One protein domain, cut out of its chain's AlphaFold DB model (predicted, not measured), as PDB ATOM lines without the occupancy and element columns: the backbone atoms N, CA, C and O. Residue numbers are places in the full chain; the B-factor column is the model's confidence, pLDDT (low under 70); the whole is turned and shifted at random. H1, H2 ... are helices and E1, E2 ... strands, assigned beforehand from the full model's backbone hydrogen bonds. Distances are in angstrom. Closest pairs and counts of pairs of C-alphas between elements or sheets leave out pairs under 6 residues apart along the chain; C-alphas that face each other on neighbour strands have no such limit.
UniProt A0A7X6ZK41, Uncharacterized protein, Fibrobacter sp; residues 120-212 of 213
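AT A GLANCE: This is residues 120 to 212 of the 213 residues of an uncharacterized protein of Fibrobacter sp (UniProt A0A7X6ZK41). What shape do these atoms make? They form a small closed barrel of eight strands, with two short helices, H1 and H2, packed on its outside toward opposite ends. Four hairpins build the wall, E1 with E2, E3 with E4, E5 with E6 and E7 with E8, and the neighbours round the ring are antiparallel. What else describes it? The printed part has 93 residues, with E1, E2, H1, E3, E4, E5, E6, H2, E7 and E8 in that order along the chain, and is mostly strand. It is compact and rounded, with a radius of gyration of the C-alphas of 12.1 A and spans of 31 by 24 by 21 A.

HOW THE PARTS SIT: Which strands start the ring? E1, residues 120 to 122, and E2, residues 127 to 130, form an antiparallel hairpin, with N 121 and O 129 within hydrogen-bond range at 2.8 A. E2 is also antiparallel to E6, residues 176 to 180, with N 128 and O 179 at 2.9 A. E6 forms a hairpin with E5, residues 168 to 173, with N 171 and O 178 at 2.9 A. How does it continue? Staggered E5 pairs over residues 168 to 169 with E3, residues 145 to 151, antiparallel at 118 degrees, with N 146 and O 168 at 2.8 A. E3 forms a hairpin with E4, residues 156 to 162, with N 147 and O 160 at 2.9 A. What closes it? E8, residues 207 to 211, is antiparallel to E4, with N 157 and O 210 at 2.9 A. E8 forms a hairpin with E7, residues 197 to 204, with N 202 and O 209 at 2.9 A. E7 is antiparallel to E1, with N 120 and O 199 at 2.9 A. Where are the helices? H1, residues 132 to 135, and H2, residues 182 to 187, are on the barrel, outside it and over none of its strands, at heights of 5.4 A and 8.1 A. The closest C-alphas of H1 and E6 are those of Lys 132 and His 176, 5.2 A; those of H2 and E2 are Met 182 and Thr 127, 6.4 A. In H2 every O i to N i+4 pair is within hydrogen-bond range, while H1 is too short for such a pair.

IN THESE COORDINATES: Where does E1 begin? C-alpha 120 is at (-25.962, -45.146, 22.530). Which strands are longer? From first to last C-alpha E7 measures 22.0 A, E3 20.2 A, E4 19.5 A and E5 16.1 A. Where does E8 end? C-alpha 211 is at (-31.041, -43.245, 30.856).

THE WHOLE: How large is it? The two C-alphas farthest apart, those of Glu 153 and Gly 174, are 35.2 A apart. Are there cuts or long links? The printed part has no cut and no long link; H1 to E3 and H2 to E7 are short links of 9 residues each. How confident is the model? The mean pLDDT of the printed part is 89.0, and no printed residue is under 70.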
ATOM      1  N   VAL A 120     -27.167 -45.904  22.230       91.50
ATOM      2  CA  VAL A 120     -25.962 -45.146  22.530       91.50
ATOM      3  C   VAL A 120     -25.006 -46.048  23.299       91.50
ATOM      4  O   VAL A 120     -25.372 -46.688  24.288       91.50
ATOM      5  N   SER A 121     -23.763 -46.127  22.831       89.25
ATOM      6  CA  SER A 121     -22.678 -46.739  23.595       89.25
ATOM      7  C   SER A 121     -21.790 -45.658  24.191       89.25
ATOM      8  O   SER A 121     -21.340 -44.788  23.459       89.25
ATOM      9  N   ILE A 122     -21.480 -45.750  25.482       90.19
ATOM     10  CA  ILE A 122     -20.500 -44.875  26.134       90.19
ATOM     11  C   ILE A 122     -19.203 -45.663  26.261       90.19
ATOM     12  O   ILE A 122     -19.150 -46.670  26.975       90.19
ATOM     13  N   ASN A 123     -18.167 -45.275  25.518       87.06
ATOM     14  CA  ASN A 123     -16.868 -45.941  25.613       87.06
ATOM     15  C   ASN A 123     -16.090 -45.474  26.862       87.06
ATOM     16  O   ASN A 123     -16.482 -44.539  27.549       87.06
ATOM     17  N   LYS A 124     -14.941 -46.102  27.141       84.75
ATOM     18  CA  LYS A 124     -14.116 -45.788  28.326       84.75
ATOM     19  C   LYS A 124     -13.520 -44.372  28.332       84.75
ATOM     20  O   LYS A 124     -13.047 -43.926  29.366       84.75
ATOM     21  N   ARG A 125     -13.496 -43.697  27.178       86.19
ATOM     22  CA  ARG A 125     -12.991 -42.326  27.006       86.19
ATOM     23  C   ARG A 125     -14.103 -41.277  27.085       86.19
ATOM     24  O   ARG A 125     -13.819 -40.102  26.928       86.19
ATOM     25  N   GLY A 126     -15.356 -41.686  27.280       87.38
ATOM     26  CA  GLY A 126     -16.494 -40.768  27.307       87.38
ATOM     27  C   GLY A 126     -16.976 -40.364  25.920       87.38
ATOM     28  O   GLY A 126     -17.653 -39.358  25.786       87.38
ATOM     29  N   THR A 127     -16.642 -41.117  24.870       92.06
ATOM     30  CA  THR A 127     -17.261 -40.930  23.551       92.06
ATOM     31  C   THR A 127     -18.610 -41.639  23.530       92.06
ATOM     32  O   THR A 127     -18.680 -42.831  23.861       92.06
ATOM     33  N   LEU A 128     -19.656 -40.931  23.105       93.81
ATOM     34  CA  LEU A 128     -20.927 -41.544  22.736       93.81
ATOM     35  C   LEU A 128     -20.832 -42.072  21.309       93.81
ATOM     36  O   LEU A 128     -20.357 -41.377  20.416       93.81
ATOM     37  N   ILE A 129     -21.302 -43.295  21.102       92.81
ATOM     38  CA  ILE A 129     -21.364 -43.946  19.796       92.81
ATOM     39  C   ILE A 129     -22.822 -44.302  19.521       92.81
ATOM     40  O   ILE A 129     -23.384 -45.180  20.184       92.81
ATOM     41  N   LEU A 130     -23.414 -43.628  18.543       92.88
ATOM     42  CA  LEU A 130     -24.759 -43.873  18.033       92.88
ATOM     43  C   LEU A 130     -24.705 -45.021  17.027       92.88
ATOM     44  O   LEU A 130     -23.933 -44.970  16.070       92.88
ATOM     45  N   ASN A 131     -25.488 -46.079  17.235       89.25
ATOM     46  CA  ASN A 131     -25.526 -47.188  16.280       89.25
ATOM     47  C   ASN A 131     -26.297 -46.818  15.002       89.25
ATOM     48  O   ASN A 131     -27.028 -45.834  14.968       89.25
ATOM     49  N   LYS A 132     -26.188 -47.664  13.969       87.62
ATOM     50  CA  LYS A 132     -26.892 -47.482  12.692       87.62
ATOM     51  C   LYS A 132     -28.384 -47.178  12.854       87.62
ATOM     52  O   LYS A 132     -28.887 -46.308  12.162       87.62
ATOM     53  N   SER A 133     -29.067 -47.853  13.779       88.81
ATOM     54  CA  SER A 133     -30.490 -47.606  14.013       88.81
ATOM     55  C   SER A 133     -30.760 -46.182  14.490       88.81
ATOM     56  O   SER A 133     -31.766 -45.633  14.091       88.81
ATOM     57  N   CYS A 134     -29.883 -45.539  15.273       91.31
ATOM     58  CA  CYS A 134     -30.038 -44.113  15.596       91.31
ATOM     59  C   CYS A 134     -29.986 -43.225  14.345       91.31
ATOM     60  O   CYS A 134     -30.761 -42.280  14.240       91.31
ATOM     61  N   LEU A 135     -29.097 -43.551  13.402       90.62
ATOM     62  CA  LEU A 135     -28.892 -42.793  12.164       90.62
ATOM     63  C   LEU A 135     -30.065 -42.943  11.177       90.62
ATOM     64  O   LEU A 135     -30.199 -42.152  10.255       90.62
ATOM     65  N   GLU A 136     -30.925 -43.945  11.368       89.44
ATOM     66  CA  GLU A 136     -32.181 -44.085  10.616       89.44
ATOM     67  C   GLU A 136     -33.259 -43.095  11.097       89.44
ATOM     68  O   GLU A 136     -34.203 -42.829  10.358       89.44
ATOM     69  N   TYR A 137     -33.123 -42.541  12.311       90.75
ATOM     70  CA  TYR A 137     -34.050 -41.546  12.871       90.75
ATOM     71  C   TYR A 137     -33.479 -40.123  12.882       90.75
ATOM     72  O   TYR A 137     -34.241 -39.169  12.762       90.75
ATOM     73  N   ILE A 138     -32.161 -39.978  13.048       92.31
ATOM     74  CA  ILE A 138     -31.456 -38.692  13.032       92.31
ATOM     75  C   ILE A 138     -30.430 -38.743  11.910       92.31
ATOM     76  O   ILE A 138     -29.445 -39.477  12.002       92.31
ATOM     77  N   ASP A 139     -30.640 -37.936  10.875       90.81
ATOM     78  CA  ASP A 139     -29.655 -37.783   9.814       90.81
ATOM     79  C   ASP A 139     -28.468 -36.955  10.320       90.81
ATOM     80  O   ASP A 139     -28.450 -35.729  10.245       90.81
ATOM     81  N   THR A 140     -27.457 -37.637  10.854       90.50
ATOM     82  CA  THR A 140     -26.239 -37.005  11.379       90.50
ATOM     83  C   THR A 140     -25.291 -36.503  10.283       90.50
ATOM     84  O   THR A 140     -24.183 -36.058  10.587       90.50
ATOM     85  N   SER A 141     -25.667 -36.607   9.002       86.62
ATOM     86  CA  SER A 141     -24.996 -35.874   7.922       86.62
ATOM     87  C   SER A 141     -25.509 -34.438   7.799       86.62
ATOM     88  O   SER A 141     -24.742 -33.559   7.413       86.62
ATOM     89  N   VAL A 142     -26.759 -34.205   8.208       90.62
ATOM     90  CA  VAL A 142     -27.401 -32.888   8.290       90.62
ATOM     91  C   VAL A 142     -27.231 -32.304   9.691       90.62
ATOM     92  O   VAL A 142     -26.702 -31.211   9.845       90.62
ATOM     93  N   TYR A 143     -27.587 -33.060  10.731       92.19
ATOM     94  CA  TYR A 143     -27.444 -32.633  12.119       92.19
ATOM     95  C   TYR A 143     -26.044 -32.936  12.670       92.19
ATOM     96  O   TYR A 143     -25.802 -33.996  13.261       92.19
ATOM     97  N   GLN A 144     -25.110 -32.011  12.456       93.19
ATOM     98  CA  GLN A 144     -23.685 -32.204  12.749       93.19
ATOM     99  C   GLN A 144     -23.261 -31.713  14.136       93.19
ATOM    100  O   GLN A 144     -22.085 -31.800  14.506       93.19
ATOM    101  N   SER A 145     -24.204 -31.218  14.933       94.31
ATOM    102  CA  SER A 145     -23.929 -30.688  16.262       94.31
ATOM    103  C   SER A 145     -25.042 -31.029  17.256       94.31
ATOM    104  O   SER A 145     -26.156 -31.390  16.872       94.31
ATOM    105  N   VAL A 146     -24.734 -31.000  18.555       95.31
ATOM    106  CA  VAL A 146     -25.665 -31.414  19.612       95.31
ATOM    107  C   VAL A 146     -25.488 -30.596  20.893       95.31
ATOM    108  O   VAL A 146     -24.362 -30.342  21.330       95.31
ATOM    109  N   ASN A 147     -26.607 -30.241  21.529       94.31
ATOM    110  CA  ASN A 147     -26.642 -29.737  22.902       94.31
ATOM    111  C   ASN A 147     -27.108 -30.834  23.852       94.31
ATOM    112  O   ASN A 147     -28.007 -31.617  23.545       94.31
ATOM    113  N   ALA A 148     -26.488 -30.881  25.025       93.94
ATOM    114  CA  ALA A 148     -26.761 -31.890  26.029       93.94
ATOM    115  C   ALA A 148     -27.306 -31.260  27.303       93.94
ATOM    116  O   ALA A 148     -26.704 -30.344  27.861       93.94
ATOM    117  N   SER A 149     -28.397 -31.822  27.809       93.56
ATOM    118  CA  SER A 149     -28.894 -31.550  29.154       93.56
ATOM    119  C   SER A 149     -29.044 -32.852  29.937       93.56
ATOM    120  O   SER A 149     -29.162 -33.941  29.364       93.56
ATOM    121  N   PHE A 150     -29.004 -32.746  31.263       93.38
ATOM    122  CA  PHE A 150     -29.149 -33.880  32.163       93.38
ATOM    123  C   PHE A 150     -30.276 -33.624  33.159       93.38
ATOM    124  O   PHE A 150     -30.258 -32.650  33.906       93.38
ATOM    125  N   ASN A 151     -31.253 -34.525  33.181       91.56
ATOM    126  CA  ASN A 151     -32.268 -34.575  34.218       91.56
ATOM    127  C   ASN A 151     -31.769 -35.496  35.339       91.56
ATOM    128  O   ASN A 151     -31.766 -36.721  35.182       91.56
ATOM    129  N   SER A 152     -31.347 -34.905  36.458       88.19
ATOM    130  CA  SER A 152     -30.784 -35.621  37.607       88.19
ATOM    131  C   SER A 152     -31.808 -36.487  38.342       88.19
ATOM    132  O   SER A 152     -31.470 -37.585  38.775       88.19
ATOM    133  N   GLU A 153     -33.067 -36.059  38.431       88.25
ATOM    134  CA  GLU A 153     -34.133 -36.833  39.082       88.25
ATOM    135  C   GLU A 153     -34.405 -38.152  38.352       88.25
ATOM    136  O   GLU A 153     -34.583 -39.201  38.968       88.25
ATOM    137  N   LYS A 154     -34.411 -38.110  37.018       89.62
ATOM    138  CA  LYS A 154     -34.696 -39.267  36.157       89.62
ATOM    139  C   LYS A 154     -33.435 -40.003  35.708       89.62
ATOM    140  O   LYS A 154     -33.563 -41.041  35.063       89.62
ATOM    141  N   GLN A 155     -32.252 -39.463  36.007       89.88
ATOM    142  CA  GLN A 155     -30.956 -39.938  35.513       89.88
ATOM    143  C   GLN A 155     -30.941 -40.080  33.979       89.88
ATOM    144  O   GLN A 155     -30.533 -41.101  33.419       89.88
ATOM    145  N   LYS A 156     -31.442 -39.056  33.276       93.56
ATOM    146  CA  LYS A 156     -31.594 -39.060  31.812       93.56
ATOM    147  C   LYS A 156     -30.787 -37.954  31.159       93.56
ATOM    148  O   LYS A 156     -30.948 -36.787  31.502       93.56
ATOM    149  N   PHE A 157     -29.999 -38.323  30.160       94.75
ATOM    150  CA  PHE A 157     -29.451 -37.378  29.199       94.75
ATOM    151  C   PHE A 157     -30.465 -37.115  28.094       94.75
ATOM    152  O   PHE A 157     -31.101 -38.049  27.599       94.75
ATOM    153  N   ILE A 158     -30.582 -35.850  27.710       96.00
ATOM    154  CA  ILE A 158     -31.382 -35.377  26.585       96.00
ATOM    155  C   ILE A 158     -30.415 -34.669  25.640       96.00
ATOM    156  O   ILE A 158     -29.752 -33.705  26.027       96.00
ATOM    157  N   LEU A 159     -30.313 -35.195  24.427       96.38
ATOM    158  CA  LEU A 159     -29.478 -34.685  23.356       96.38
ATOM    159  C   LEU A 159     -30.374 -34.084  22.284       96.38
ATOM    160  O   LEU A 159     -31.169 -34.806  21.684       96.38
ATOM    161  N   GLU A 160     -30.236 -32.791  22.041       96.38
ATOM    162  CA  GLU A 160     -30.932 -32.100  20.964       96.38
ATOM    163  C   GLU A 160     -29.952 -31.810  19.833       96.38
ATOM    164  O   GLU A 160     -28.897 -31.214  20.056       96.38
ATOM    165  N   PHE A 161     -30.279 -32.301  18.643       95.88
ATOM    166  CA  PHE A 161     -29.436 -32.250  17.459       95.88
ATOM    167  C   PHE A 161     -29.769 -31.025  16.604       95.88
ATOM    168  O   PHE A 161     -30.942 -30.723  16.368       95.88
ATOM    169  N   PHE A 162     -28.726 -30.357  16.116       93.62
ATOM    170  CA  PHE A 162     -28.790 -29.132  15.319       93.62
ATOM    171  C   PHE A 162     -27.921 -29.268  14.071       93.62
ATOM    172  O   PHE A 162     -26.948 -30.028  14.057       93.62
ATOM    173  N   GLU A 163     -28.281 -28.534  13.021       91.94
ATOM    174  CA  GLU A 163     -27.520 -28.523  11.769       91.94
ATOM    175  C   GLU A 163     -26.134 -27.906  11.993       91.94
ATOM    176  O   GLU A 163     -25.131 -28.574  11.748       91.94
ATOM    177  N   GLU A 164     -26.067 -26.712  12.601       79.12
ATOM    178  CA  GLU A 164     -24.801 -25.974  12.773       79.12
ATOM    179  C   GLU A 164     -24.516 -25.472  14.211       79.12
ATOM    180  O   GLU A 164     -23.358 -25.454  14.621       79.12
ATOM    181  N   GLU A 165     -25.524 -25.117  15.024       83.00
ATOM    182  CA  GLU A 165     -25.334 -24.347  16.281       83.00
ATOM    183  C   GLU A 165     -25.300 -25.162  17.602       83.00
ATOM    184  O   GLU A 165     -25.760 -24.713  18.653       83.00
ATOM    185  N   GLY A 166     -24.769 -26.381  17.596       81.88
ATOM    186  CA  GLY A 166     -24.630 -27.204  18.806       81.88
ATOM    187  C   GLY A 166     -23.259 -27.092  19.483       81.88
ATOM    188  O   GLY A 166     -22.228 -26.915  18.836       81.88
ATOM    189  N   PHE A 167     -23.225 -27.272  20.805       87.25
ATOM    190  CA  PHE A 167     -22.006 -27.185  21.618       87.25
ATOM    191  C   PHE A 167     -21.008 -28.321  21.350       87.25
ATOM    192  O   PHE A 167     -19.796 -28.145  21.480       87.25
ATOM    193  N   LEU A 168     -21.505 -29.508  21.004       92.00
ATOM    194  CA  LEU A 168     -20.685 -30.686  20.734       92.00
ATOM    195  C   LEU A 168     -20.817 -31.093  19.270       92.00
ATOM    196  O   LEU A 168     -21.920 -31.157  18.738       92.00
ATOM    197  N   SER A 169     -19.700 -31.447  18.640       92.38
ATOM    198  CA  SER A 169     -19.695 -31.950  17.265       92.38
ATOM    199  C   SER A 169     -20.106 -33.426  17.192       92.38
ATOM    200  O   SER A 169     -19.693 -34.249  18.019       92.38
ATOM    201  N   VAL A 170     -20.891 -33.754  16.166       93.94
ATOM    202  CA  VAL A 170     -21.305 -35.104  15.782       93.94
ATOM    203  C   VAL A 170     -20.532 -35.506  14.527       93.94
ATOM    204  O   VAL A 170     -20.605 -34.843  13.496       93.94
ATOM    205  N   ARG A 171     -19.808 -36.626  14.582       92.88
ATOM    206  CA  ARG A 171     -19.056 -37.149  13.433       92.88
ATOM    207  C   ARG A 171     -19.657 -38.452  12.929       92.88
ATOM    208  O   ARG A 171     -19.570 -39.474  13.606       92.88
ATOM    209  N   THR A 172     -20.182 -38.448  11.709       90.56
ATOM    210  CA  THR A 172     -20.693 -39.658  11.044       90.56
ATOM    211  C   THR A 172     -19.553 -40.484  10.440       90.56
ATOM    212  O   THR A 172     -18.714 -39.967   9.702       90.56
ATOM    213  N   ILE A 173     -19.509 -41.785  10.740       86.94
ATOM    214  CA  ILE A 173     -18.488 -42.737  10.278       86.94
ATOM    215  C   ILE A 173     -19.177 -44.002   9.749       86.94
ATOM    216  O   ILE A 173     -19.344 -45.012  10.442       86.94
ATOM    217  N   GLY A 174     -19.576 -43.964   8.478       83.94
ATOM    218  CA  GLY A 174     -20.194 -45.094   7.783       83.94
ATOM    219  C   GLY A 174     -21.516 -45.537   8.418       83.94
ATOM    220  O   GLY A 174     -22.572 -45.037   8.067       83.94
ATOM    221  N   SER A 175     -21.464 -46.508   9.333       83.12
ATOM    222  CA  SER A 175     -22.652 -47.113   9.969       83.12
ATOM    223  C   SER A 175     -22.920 -46.651  11.407       83.12
ATOM    224  O   SER A 175     -23.752 -47.245  12.092       83.12
ATOM    225  N   HIS A 176     -22.199 -45.645  11.896       89.31
ATOM    226  CA  HIS A 176     -22.368 -45.081  13.236       89.31
ATOM    227  C   HIS A 176     -21.988 -43.600  13.247       89.31
ATOM    228  O   HIS A 176     -21.375 -43.118  12.296       89.31
ATOM    229  N   ALA A 177     -22.322 -42.903  14.329       92.25
ATOM    230  CA  ALA A 177     -21.842 -41.552  14.594       92.25
ATOM    231  C   ALA A 177     -21.203 -41.467  15.985       92.25
ATOM    232  O   ALA A 177     -21.591 -42.196  16.901       92.25
ATOM    233  N   GLU A 178     -20.210 -40.596  16.131       94.62
ATOM    234  CA  GLU A 178     -19.451 -40.388  17.362       94.62
ATOM    235  C   GLU A 178     -19.617 -38.958  17.879       94.62
ATOM    236  O   GLU A 178     -19.614 -38.008  17.100       94.62
ATOM    237  N   ILE A 179     -19.724 -38.810  19.201       94.75
ATOM    238  CA  ILE A 179     -19.764 -37.518  19.897       94.75
ATOM    239  C   ILE A 179     -18.759 -37.568  21.047       94.75
ATOM    240  O   ILE A 179     -18.826 -38.458  21.903       94.75
ATOM    241  N   SER A 180     -17.824 -36.618  21.093       90.88
ATOM    242  CA  SER A 180     -16.934 -36.463  22.248       90.88
ATOM    243  C   SER A 180     -17.728 -35.891  23.421       90.88
ATOM    244  O   SER A 180     -18.139 -34.738  23.389       90.88
ATOM    245  N   PHE A 181     -17.965 -36.705  24.447       90.19
ATOM    246  CA  PHE A 181     -18.905 -36.393  25.528       90.19
ATOM    247  C   PHE A 181     -18.243 -36.428  26.912       90.19
ATOM    248  O   PHE A 181     -18.908 -36.307  27.935       90.19
ATOM    249  N   MET A 182     -16.915 -36.584  26.963       84.19
ATOM    250  CA  MET A 182     -16.157 -36.746  28.207       84.19
ATOM    251  C   MET A 182     -16.313 -35.544  29.148       84.19
ATOM    252  O   MET A 182     -16.561 -35.725  30.342       84.19
ATOM    253  N   GLY A 183     -16.186 -34.326  28.607       81.38
ATOM    254  CA  GLY A 183     -16.355 -33.088  29.373       81.38
ATOM    255  C   GLY A 183     -17.774 -32.954  29.923       81.38
ATOM    256  O   GLY A 183     -17.949 -32.652  31.097       81.38
ATOM    257  N   THR A 184     -18.770 -33.293  29.106       84.81
ATOM    258  CA  THR A 184     -20.193 -33.258  29.459       84.81
ATOM    259  C   THR A 184     -20.555 -34.278  30.538       84.81
ATOM    260  O   THR A 184     -21.223 -33.941  31.508       84.81
ATOM    261  N   LEU A 185     -20.080 -35.525  30.439       83.25
ATOM    262  CA  LEU A 185     -20.292 -36.523  31.498       83.25
ATOM    263  C   LEU A 185     -19.709 -36.041  32.826       83.25
ATOM    264  O   LEU A 185     -20.371 -36.124  33.859       83.25
ATOM    265  N   SER A 186     -18.494 -35.491  32.776       81.38
ATOM    266  CA  SER A 186     -17.796 -34.978  33.956       81.38
ATOM    267  C   SER A 186     -18.523 -33.781  34.574       81.38
ATOM    268  O   SER A 186     -18.677 -33.739  35.792       81.38
ATOM    269  N   SER A 187     -19.027 -32.842  33.761       84.12
ATOM    270  CA  SER A 187     -19.749 -31.657  34.250       84.12
ATOM    271  C   SER A 187     -21.065 -32.002  34.946       84.12
ATOM    272  O   SER A 187     -21.488 -31.280  35.841       84.12
ATOM    273  N   PHE A 188     -21.695 -33.122  34.577       84.06
ATOM    274  CA  PHE A 188     -22.903 -33.635  35.229       84.06
ATOM    275  C   PHE A 188     -22.615 -34.685  36.320       84.06
ATOM    276  O   PHE A 188     -23.533 -35.347  36.799       84.06
ATOM    277  N   GLY A 189     -21.350 -34.848  36.731       77.19
ATOM    278  CA  GLY A 189     -20.955 -35.736  37.832       77.19
ATOM    279  C   GLY A 189     -21.011 -37.231  37.503       77.19
ATOM    280  O   GLY A 189     -20.959 -38.066  38.409       77.19
ATOM    281  N   PHE A 190     -21.107 -37.597  36.222       80.19
ATOM    282  CA  PHE A 190     -21.202 -38.989  35.809       80.19
ATOM    283  C   PHE A 190     -19.821 -39.656  35.786       80.19
ATOM    284  O   PHE A 190     -18.920 -39.251  35.049       80.19
ATOM    285  N   LYS A 191     -19.646 -40.716  36.585       77.88
ATOM    286  CA  LYS A 191     -18.382 -41.461  36.636       77.88
ATOM    287  C   LYS A 191     -18.216 -42.342  35.401       77.88
ATOM    288  O   LYS A 191     -19.082 -43.142  35.054       77.88
ATOM    289  N   MET A 192     -17.045 -42.249  34.780       74.12
ATOM    290  CA  MET A 192     -16.687 -43.090  33.645       74.12
ATOM    291  C   MET A 192     -16.578 -44.563  34.051       74.12
ATOM    292  O   MET A 192     -15.798 -44.935  34.927       74.12
ATOM    293  N   SER A 193     -17.338 -45.417  33.371       73.06
ATOM    294  CA  SER A 193     -17.262 -46.866  33.543       73.06
ATOM    295  C   SER A 193     -15.961 -47.435  32.959       73.06
ATOM    296  O   SER A 193     -15.511 -47.052  31.877       73.06
ATOM    297  N   SER A 194     -15.382 -48.430  33.642       75.88
ATOM    298  CA  SER A 194     -14.205 -49.179  33.168       75.88
ATOM    299  C   SER A 194     -14.509 -50.085  31.965       75.88
ATOM    300  O   SER A 194     -13.592 -50.600  31.311       75.88
ATOM    301  N   ILE A 195     -15.794 -50.265  31.647       76.00
ATOM    302  CA  ILE A 195     -16.316 -51.015  30.505       76.00
ATOM    303  C   ILE A 195     -17.223 -50.135  29.643       76.00
ATOM    304  O   ILE A 195     -17.861 -49.207  30.135       76.00
ATOM    305  N   THR A 196     -17.313 -50.447  28.350       80.81
ATOM    306  CA  THR A 196     -18.265 -49.778  27.457       80.81
ATOM    307  C   THR A 196     -19.693 -50.095  27.887       80.81
ATOM    308  O   THR A 196     -20.084 -51.263  27.888       80.81
ATOM    309  N   GLN A 197     -20.472 -49.064  28.200       83.12
ATOM    310  CA  GLN A 197     -21.895 -49.196  28.494       83.12
ATOM    311  C   GLN A 197     -22.705 -49.109  27.205       83.12
ATOM    312  O   GLN A 197     -22.314 -48.428  26.258       83.12
ATOM    313  N   ARG A 198     -23.828 -49.824  27.159       83.12
ATOM    314  CA  ARG A 198     -24.733 -49.875  26.012       83.12
ATOM    315  C   ARG A 198     -26.145 -49.630  26.486       83.12
ATOM    316  O   ARG A 198     -26.683 -50.427  27.250       83.12
ATOM    317  N   ILE A 199     -26.721 -48.537  26.021       88.50
ATOM    318  CA  ILE A 199     -27.943 -47.974  26.569       88.50
ATOM    319  C   ILE A 199     -28.934 -47.836  25.423       88.50
ATOM    320  O   ILE A 199     -28.609 -47.284  24.371       88.50
ATOM    321  N   LYS A 200     -30.137 -48.376  25.612       89.31
ATOM    322  CA  LYS A 200     -31.252 -48.112  24.701       89.31
ATOM    323  C   LYS A 200     -31.611 -46.633  24.801       89.31
ATOM    324  O   LYS A 200     -31.762 -46.125  25.911       89.31
ATOM    325  N   CYS A 201     -31.769 -45.976  23.661       91.75
ATOM    326  CA  CYS A 201     -32.269 -44.613  23.615       91.75
ATOM    327  C   CYS A 201     -33.662 -44.551  22.989       91.75
ATOM    328  O   CYS A 201     -34.105 -45.458  22.281       91.75
ATOM    329  N   GLU A 202     -34.354 -43.470  23.306       94.38
ATOM    330  CA  GLU A 202     -35.600 -43.049  22.684       94.38
ATOM    331  C   GLU A 202     -35.268 -41.879  21.766       94.38
ATOM    332  O   GLU A 202     -34.519 -40.986  22.162       94.38
ATOM    333  N   ILE A 203     -35.780 -41.903  20.538       94.31
ATOM    334  CA  ILE A 203     -35.559 -40.835  19.565       94.31
ATOM    335  C   ILE A 203     -36.916 -40.315  19.112       94.31
ATOM    336  O   ILE A 203     -37.795 -41.093  18.748       94.31
ATOM    337  N   SER A 204     -37.072 -38.996  19.144       93.12
ATOM    338  CA  SER A 204     -38.235 -38.291  18.622       93.12
ATOM    339  C   SER A 204     -37.755 -37.045  17.895       93.12
ATOM    340  O   SER A 204     -37.241 -36.124  18.527       93.12
ATOM    341  N   LYS A 205     -37.946 -37.005  16.570       90.50
ATOM    342  CA  LYS A 205     -37.394 -35.958  15.695       90.50
ATOM    343  C   LYS A 205     -35.869 -35.854  15.885       90.50
ATOM    344  O   LYS A 205     -35.179 -36.865  15.820       90.50
ATOM    345  N   ASN A 206     -35.363 -34.660  16.171       92.88
ATOM    346  CA  ASN A 206     -33.964 -34.350  16.443       92.88
ATOM    347  C   ASN A 206     -33.575 -34.514  17.928       92.88
ATOM    348  O   ASN A 206     -32.508 -34.058  18.326       92.88
ATOM    349  N   ILE A 207     -34.413 -35.134  18.767       95.50
ATOM    350  CA  ILE A 207     -34.132 -35.323  20.198       95.50
ATOM    351  C   ILE A 207     -33.871 -36.800  20.487       95.50
ATOM    352  O   ILE A 207     -34.700 -37.659  20.183       95.50
ATOM    353  N   LEU A 208     -32.748 -37.086  21.143       96.94
ATOM    354  CA  LEU A 208     -32.386 -38.404  21.649       96.94
ATOM    355  C   LEU A 208     -32.304 -38.381  23.175       96.94
ATOM    356  O   LEU A 208     -31.571 -37.591  23.763       96.94
ATOM    357  N   VAL A 209     -32.995 -39.314  23.823       96.19
ATOM    358  CA  VAL A 209     -32.998 -39.465  25.280       96.19
ATOM    359  C   VAL A 209     -32.447 -40.829  25.671       96.19
ATOM    360  O   VAL A 209     -32.863 -41.855  25.131       96.19
ATOM    361  N   PHE A 210     -31.531 -40.877  26.637       94.31
ATOM    362  CA  PHE A 210     -31.040 -42.137  27.196       94.31
ATOM    363  C   PHE A 210     -30.860 -42.053  28.710       94.31
ATOM    364  O   PHE A 210     -30.496 -41.015  29.256       94.31
ATOM    365  N   SER A 211     -31.150 -43.161  29.395       90.56
ATOM    366  CA  SER A 211     -31.041 -43.245  30.856       90.56
ATOM    367  C   SER A 211     -29.709 -43.859  31.245       90.56
ATOM    368  O   SER A 211     -29.359 -44.933  30.756       90.56
ATOM    369  N   VAL A 212     -28.994 -43.204  32.142       84.50
ATOM    370  CA  VAL A 212     -27.779 -43.740  32.747       84.50
ATOM    371  C   VAL A 212     -28.110 -44.292  34.132       84.50
ATOM    372  O   VAL A 212     -29.026 -43.812  34.793       84.50
TER     373      VAL A 212